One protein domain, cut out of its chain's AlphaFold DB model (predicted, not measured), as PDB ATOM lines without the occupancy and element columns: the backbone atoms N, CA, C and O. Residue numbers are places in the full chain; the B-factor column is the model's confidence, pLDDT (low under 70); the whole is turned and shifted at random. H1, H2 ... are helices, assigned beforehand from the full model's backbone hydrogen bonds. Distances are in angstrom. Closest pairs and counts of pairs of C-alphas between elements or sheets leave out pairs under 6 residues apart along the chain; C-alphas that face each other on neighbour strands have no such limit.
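What this domain is: This is residues 305 to 357 of the 698 residues of the protein "J domain-containing protein" of Tetranychus urticae (UniProt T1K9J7). A long loop, residues 305 to 323, runs out and folds back on itself, and three short helices follow, their centres making an open triangle. The turn of the loop, near Arg 316, makes one end of the longest axis, and H3 lies toward the other. The printed part has 53 residues, 25 of them in H1, H2 and H3, in that order; it has no named strand and is all helix by class. It is compact, with a radius of gyration of the C-alphas of 10.7 A and spans of 28 by 21 by 20 A.

Where its parts are: H1 is residues 324 to 328, beginning at C-alpha (-21.272, 2.371, -15.735). H2 is residues 332 to 338, 10.0 A long. H3, residues 344 to 356, is 18.5 A long and ends at C-alpha (-20.060, -6.807, -8.369).

How they stand to each other: Residues 314 to 315 pair with 319 to 320, antiparallel. H1 and H2 are close but not clearly touching, the closest C-alphas, Leu 327 and Arg 335, 7.0 A apart. So are H1 and H3, at Ala 328 and Met 354, 7.4 A. H2 and H3 are too, at Arg 336 and Tyr 347, 7.7 A, with a steep tilt of 64 degrees, opposite ways. In H1, H2 and H3 every O i to N i+4 pair is within hydrogen-bond range.

The domain as a whole: The C-alphas of Arg 316 and Arg 356, the two farthest apart, are 29.9 A apart. The printed part has no cut, and both links between helices are tight. Residues 329 to 334, of which 332 to 334 belong to H2, stand free. Residues 316 to 319 have pLDDT under 70.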
ATOM      1  N   ILE A 305     -32.737  -2.404 -17.582       91.69
ATOM      2  CA  ILE A 305     -32.554  -1.205 -18.418       91.69
ATOM      3  C   ILE A 305     -32.948  -1.495 -19.873       91.69
ATOM      4  O   ILE A 305     -32.376  -2.360 -20.536       91.69
ATOM      5  N   THR A 306     -33.906  -0.727 -20.398       90.88
ATOM      6  CA  THR A 306     -34.355  -0.799 -21.800       90.88
ATOM      7  C   THR A 306     -33.839   0.379 -22.633       90.88
ATOM      8  O   THR A 306     -33.431   1.412 -22.097       90.88
ATOM      9  N   GLU A 307     -33.880   0.262 -23.966       89.00
ATOM     10  CA  GLU A 307     -33.389   1.322 -24.865       89.00
ATOM     11  C   GLU A 307     -34.124   2.662 -24.689       89.00
ATOM     12  O   GLU A 307     -33.517   3.723 -24.837       89.00
ATOM     13  N   ASP A 308     -35.401   2.642 -24.301       88.12
ATOM     14  CA  ASP A 308     -36.163   3.865 -24.031       88.12
ATOM     15  C   ASP A 308     -35.688   4.603 -22.773       88.12
ATOM     16  O   ASP A 308     -35.725   5.836 -22.734       88.12
ATOM     17  N   MET A 309     -35.171   3.879 -21.773       88.06
ATOM     18  CA  MET A 309     -34.632   4.478 -20.548       88.06
ATOM     19  C   MET A 309     -33.329   5.248 -20.804       88.06
ATOM     20  O   MET A 309     -33.052   6.221 -20.099       88.06
ATOM     21  N   LEU A 310     -32.570   4.909 -21.858       86.81
ATOM     22  CA  LEU A 310     -31.327   5.604 -22.243       86.81
ATOM     23  C   LEU A 310     -31.524   7.107 -22.522       86.81
ATOM     24  O   LEU A 310     -30.572   7.892 -22.476       86.81
ATOM     25  N   ARG A 311     -32.766   7.539 -22.773       84.69
ATOM     26  CA  ARG A 311     -33.121   8.954 -22.943       84.69
ATOM     27  C   ARG A 311     -32.951   9.758 -21.647       84.69
ATOM     28  O   ARG A 311     -32.578  10.924 -21.722       84.69
ATOM     29  N   PHE A 312     -33.166   9.158 -20.473       83.31
ATOM     30  CA  PHE A 312     -33.054   9.851 -19.178       83.31
ATOM     31  C   PHE A 312     -31.594  10.153 -18.789       83.31
ATOM     32  O   PHE A 312     -31.308  11.203 -18.210       83.31
ATOM     33  N   PHE A 313     -30.657   9.303 -19.213       83.94
ATOM     34  CA  PHE A 313     -29.209   9.494 -19.041       83.94
ATOM     35  C   PHE A 313     -28.630  10.644 -19.895       83.94
ATOM     36  O   PHE A 313     -27.493  11.064 -19.692       83.94
ATOM     37  N   ASN A 314     -29.418  11.196 -20.829       78.19
ATOM     38  CA  ASN A 314     -29.085  12.368 -21.642       78.19
ATOM     39  C   ASN A 314     -29.762  13.642 -21.100       78.19
ATOM     40  O   ASN A 314     -30.638  14.233 -21.736       78.19
ATOM     41  N   THR A 315     -29.359  14.086 -19.907       70.06
ATOM     42  CA  THR A 315     -29.983  15.239 -19.237       70.06
ATOM     43  C   THR A 315     -29.228  16.547 -19.498       70.06
ATOM     44  O   THR A 315     -28.071  16.704 -19.111       70.06
ATOM     45  N   ARG A 316     -29.923  17.558 -20.052       60.12
ATOM     46  CA  ARG A 316     -29.357  18.882 -20.420       60.12
ATOM     47  C   ARG A 316     -28.602  19.627 -19.302       60.12
ATOM     48  O   ARG A 316     -27.851  20.539 -19.617       60.12
ATOM     49  N   LYS A 317     -28.831  19.289 -18.026       61.66
ATOM     50  CA  LYS A 317     -28.180  19.919 -16.859       61.66
ATOM     51  C   LYS A 317     -26.944  19.181 -16.325       61.66
ATOM     52  O   LYS A 317     -26.142  19.816 -15.658       61.66
ATOM     53  N   ARG A 318     -26.818  17.867 -16.559       59.69
ATOM     54  CA  ARG A 318     -25.801  16.994 -15.923       59.69
ATOM     55  C   ARG A 318     -24.814  16.367 -16.923       59.69
ATOM     56  O   ARG A 318     -23.940  15.606 -16.530       59.69
ATOM     57  N   GLY A 319     -24.953  16.681 -18.212       66.94
ATOM     58  CA  GLY A 319     -24.218  16.009 -19.285       66.94
ATOM     59  C   GLY A 319     -24.830  14.654 -19.660       66.94
ATOM     60  O   GLY A 319     -25.845  14.226 -19.108       66.94
ATOM     61  N   THR A 320     -24.224  13.994 -20.647       78.75
ATOM     62  CA  THR A 320     -24.583  12.624 -21.039       78.75
ATOM     63  C   THR A 320     -23.805  11.637 -20.183       78.75
ATOM     64  O   THR A 320     -22.577  11.597 -20.274       78.75
ATOM     65  N   ILE A 321     -24.508  10.796 -19.426       84.88
ATOM     66  CA  ILE A 321     -23.894   9.646 -18.757       84.88
ATOM     67  C   ILE A 321     -23.650   8.566 -19.815       84.88
ATOM     68  O   ILE A 321     -24.576   8.172 -20.527       84.88
ATOM     69  N   ARG A 322     -22.396   8.128 -19.957       85.19
ATOM     70  CA  ARG A 322     -21.991   7.120 -20.963       85.19
ATOM     71  C   ARG A 322     -21.503   5.816 -20.347       85.19
ATOM     72  O   ARG A 322     -21.632   4.776 -20.989       85.19
ATOM     73  N   SER A 323     -20.962   5.907 -19.138       89.75
ATOM     74  CA  SER A 323     -20.212   4.855 -18.462       89.75
ATOM     75  C   SER A 323     -20.977   4.283 -17.267       89.75
ATOM     76  O   SER A 323     -21.736   5.000 -16.609       89.75
ATOM     77  N   ILE A 324     -20.754   2.999 -16.963       91.44
ATOM     78  CA  ILE A 324     -21.272   2.371 -15.735       91.44
ATOM     79  C   ILE A 324     -20.518   2.907 -14.510       91.44
ATOM     80  O   ILE A 324     -21.143   3.204 -13.495       91.44
ATOM     81  N   GLN A 325     -19.202   3.122 -14.622       90.06
ATOM     82  CA  GLN A 325     -18.396   3.734 -13.559       90.06
ATOM     83  C   GLN A 325     -18.913   5.141 -13.233       90.06
ATOM     84  O   GLN A 325     -19.163   5.455 -12.073       90.06
ATOM     85  N   GLN A 326     -19.197   5.948 -14.263       90.00
ATOM     86  CA  GLN A 326     -19.792   7.277 -14.091       90.00
ATOM     87  C   GLN A 326     -21.146   7.226 -13.363       90.00
ATOM     88  O   GLN A 326     -21.422   8.109 -12.558       90.00
ATOM     89  N   LEU A 327     -21.983   6.213 -13.619       90.00
ATOM     90  CA  LEU A 327     -23.246   6.017 -12.898       90.00
ATOM     91  C   LEU A 327     -23.024   5.596 -11.434       90.00
ATOM     92  O   LEU A 327     -23.790   6.009 -10.565       90.00
ATOM     93  N   ALA A 328     -21.988   4.802 -11.153       90.06
ATOM     94  CA  ALA A 328     -21.651   4.342  -9.807       90.06
ATOM     95  C   ALA A 328     -21.114   5.464  -8.900       90.06
ATOM     96  O   ALA A 328     -21.473   5.498  -7.726       90.06
ATOM     97  N   THR A 329     -20.328   6.400  -9.445       90.00
ATOM     98  CA  THR A 329     -19.812   7.584  -8.725       90.00
ATOM     99  C   THR A 329     -20.905   8.610  -8.379       90.00
ATOM    100  O   THR A 329     -20.688   9.484  -7.546       90.00
ATOM    101  N   MET A 330     -22.090   8.548  -9.000       87.12
ATOM    102  CA  MET A 330     -23.176   9.490  -8.699       87.12
ATOM    103  C   MET A 330     -23.804   9.240  -7.326       87.12
ATOM    104  O   MET A 330     -24.133   8.099  -6.993       87.12
ATOM    105  N   LYS A 331     -24.107  10.328  -6.606       88.25
ATOM    106  CA  LYS A 331     -24.881  10.322  -5.353       88.25
ATOM    107  C   LYS A 331     -26.175   9.518  -5.479       88.25
ATOM    108  O   LYS A 331     -26.808   9.496  -6.542       88.25
ATOM    109  N   GLU A 332     -26.571   8.863  -4.390       88.62
ATOM    110  CA  GLU A 332     -27.682   7.905  -4.382       88.62
ATOM    111  C   GLU A 332     -29.008   8.546  -4.827       88.62
ATOM    112  O   GLU A 332     -29.668   8.020  -5.725       88.62
ATOM    113  N   ASP A 333     -29.328   9.741  -4.321       87.31
ATOM    114  CA  ASP A 333     -30.518  10.514  -4.710       87.31
ATOM    115  C   ASP A 333     -30.569  10.819  -6.212       87.31
ATOM    116  O   ASP A 333     -31.608  10.680  -6.868       87.31
ATOM    117  N   GLU A 334     -29.441  11.237  -6.799       87.56
ATOM    118  CA  GLU A 334     -29.386  11.570  -8.222       87.56
ATOM    119  C   GLU A 334     -29.557  10.320  -9.092       87.56
ATOM    120  O   GLU A 334     -30.276  10.353 -10.097       87.56
ATOM    121  N   ARG A 335     -28.938   9.212  -8.676       90.00
ATOM    122  CA  ARG A 335     -28.999   7.897  -9.322       90.00
ATOM    123  C   ARG A 335     -30.404   7.282  -9.233       90.00
ATOM    124  O   ARG A 335     -30.932   6.843 -10.260       90.00
ATOM    125  N   ARG A 336     -31.079   7.350  -8.078       90.50
ATOM    126  CA  ARG A 336     -32.490   6.940  -7.925       90.50
ATOM    127  C   ARG A 336     -33.432   7.838  -8.730       90.50
ATOM    128  O   ARG A 336     -34.357   7.325  -9.358       90.50
ATOM    129  N   SER A 337     -33.174   9.150  -8.788       88.56
ATOM    130  CA  SER A 337     -33.959  10.116  -9.577       88.56
ATOM    131  C   SER A 337     -33.917   9.841 -11.089       88.56
ATOM    132  O   SER A 337     -34.943   9.953 -11.766       88.56
ATOM    133  N   LEU A 338     -32.758   9.430 -11.623       87.12
ATOM    134  CA  LEU A 338     -32.620   8.992 -13.019       87.12
ATOM    135  C   LEU A 338     -33.404   7.702 -13.296       87.12
ATOM    136  O   LEU A 338     -34.068   7.591 -14.326       87.12
ATOM    137  N   LEU A 339     -33.371   6.755 -12.355       88.06
ATOM    138  CA  LEU A 339     -34.029   5.447 -12.444       88.06
ATOM    139  C   LEU A 339     -35.440   5.420 -11.825       88.06
ATOM    140  O   LEU A 339     -35.961   4.352 -11.503       88.06
ATOM    141  N   ARG A 340     -36.106   6.575 -11.687       86.44
ATOM    142  CA  ARG A 340     -37.434   6.705 -11.048       86.44
ATOM    143  C   ARG A 340     -38.555   5.865 -11.680       86.44
ATOM    144  O   ARG A 340     -39.597   5.690 -11.066       86.44
ATOM    145  N   SER A 341     -38.380   5.407 -12.920       88.44
ATOM    146  CA  SER A 341     -39.332   4.530 -13.617       88.44
ATOM    147  C   SER A 341     -39.269   3.070 -13.159       88.44
ATOM    148  O   SER A 341     -40.125   2.282 -13.547       88.44
ATOM    149  N   LEU A 342     -38.246   2.698 -12.386       91.31
ATOM    150  CA  LEU A 342     -38.066   1.360 -11.836       91.31
ATOM    151  C   LEU A 342     -38.617   1.270 -10.409       91.31
ATOM    152  O   LEU A 342     -38.506   2.219  -9.621       91.31
ATOM    153  N   THR A 343     -39.164   0.097 -10.088       94.25
ATOM    154  CA  THR A 343     -39.500  -0.328  -8.724       94.25
ATOM    155  C   THR A 343     -38.236  -0.421  -7.871       94.25
ATOM    156  O   THR A 343     -37.126  -0.549  -8.398       94.25
ATOM    157  N   ASP A 344     -38.394  -0.377  -6.549       93.69
ATOM    158  CA  ASP A 344     -37.257  -0.445  -5.627       93.69
ATOM    159  C   ASP A 344     -36.519  -1.794  -5.716       93.69
ATOM    160  O   ASP A 344     -35.293  -1.818  -5.673       93.69
ATOM    161  N   GLU A 345     -37.228  -2.898  -5.983       94.75
ATOM    162  CA  GLU A 345     -36.631  -4.214  -6.266       94.75
ATOM    163  C   GLU A 345     -35.758  -4.207  -7.533       94.75
ATOM    164  O   GLU A 345     -34.619  -4.676  -7.522       94.75
ATOM    165  N   HIS A 346     -36.255  -3.647  -8.644       94.56
ATOM    166  CA  HIS A 346     -35.477  -3.540  -9.882       94.56
ATOM    167  C   HIS A 346     -34.264  -2.618  -9.711       94.56
ATOM    168  O   HIS A 346     -33.196  -2.913 -10.248       94.56
ATOM    169  N   TYR A 347     -34.404  -1.535  -8.941       94.62
ATOM    170  CA  TYR A 347     -33.289  -0.661  -8.582       94.62
ATOM    171  C   TYR A 347     -32.250  -1.399  -7.723       94.62
ATOM    172  O   TYR A 347     -31.068  -1.376  -8.060       94.62
ATOM    173  N   HIS A 348     -32.672  -2.126  -6.683       93.81
ATOM    174  CA  HIS A 348     -31.777  -2.916  -5.835       93.81
ATOM    175  C   HIS A 348     -30.990  -3.955  -6.648       93.81
ATOM    176  O   HIS A 348     -29.770  -4.029  -6.525       93.81
ATOM    177  N   ASN A 349     -31.657  -4.675  -7.558       94.75
ATOM    178  CA  ASN A 349     -31.012  -5.620  -8.475       94.75
ATOM    179  C   ASN A 349     -29.934  -4.956  -9.354       94.75
ATOM    180  O   ASN A 349     -28.854  -5.519  -9.536       94.75
ATOM    181  N   ILE A 350     -30.190  -3.747  -9.873       94.25
ATOM    182  CA  ILE A 350     -29.191  -2.971 -10.628       94.25
ATOM    183  C   ILE A 350     -27.999  -2.617  -9.739       94.25
ATOM    184  O   ILE A 350     -26.861  -2.826 -10.157       94.25
ATOM    185  N   ILE A 351     -28.233  -2.116  -8.522       93.81
ATOM    186  CA  ILE A 351     -27.149  -1.758  -7.595       93.81
ATOM    187  C   ILE A 351     -26.336  -2.993  -7.193       93.81
ATOM    188  O   ILE A 351     -25.109  -2.918  -7.176       93.81
ATOM    189  N   GLN A 352     -26.972  -4.137  -6.939       93.75
ATOM    190  CA  GLN A 352     -26.294  -5.386  -6.589       93.75
ATOM    191  C   GLN A 352     -25.401  -5.897  -7.730       93.75
ATOM    192  O   GLN A 352     -24.256  -6.280  -7.483       93.75
ATOM    193  N   VAL A 353     -25.888  -5.875  -8.977       94.31
ATOM    194  CA  VAL A 353     -25.092  -6.247 -10.160       94.31
ATOM    195  C   VAL A 353     -23.952  -5.252 -10.384       94.31
ATOM    196  O   VAL A 353     -22.800  -5.663 -10.497       94.31
ATOM    197  N   MET A 354     -24.248  -3.949 -10.371       94.00
ATOM    198  CA  MET A 354     -23.251  -2.889 -10.551       94.00
ATOM    199  C   MET A 354     -22.161  -2.938  -9.474       94.00
ATOM    200  O   MET A 354     -20.999  -2.715  -9.782       94.00
ATOM    201  N   SER A 355     -22.501  -3.298  -8.234       93.38
ATOM    202  CA  SER A 355     -21.535  -3.437  -7.134       93.38
ATOM    203  C   SER A 355     -20.531  -4.573  -7.349       93.38
ATOM    204  O   SER A 355     -19.417  -4.484  -6.839       93.38
ATOM    205  N   ARG A 356     -20.910  -5.633  -8.081       92.62
ATOM    206  CA  ARG A 356     -20.060  -6.807  -8.369       92.62
ATOM    207  C   ARG A 356     -19.186  -6.647  -9.615       92.62
ATOM    208  O   ARG A 356     -18.245  -7.420  -9.786       92.62
ATOM    209  N   MET A 357     -19.507  -5.687 -10.484       93.94
ATOM    210  CA  MET A 357     -18.735  -5.421 -11.698       93.94
ATOM    211  C   MET A 357     -17.301  -4.966 -11.356       93.94
ATOM    212  O   MET A 357     -17.099  -4.299 -10.336       93.94
TER     213      MET A 357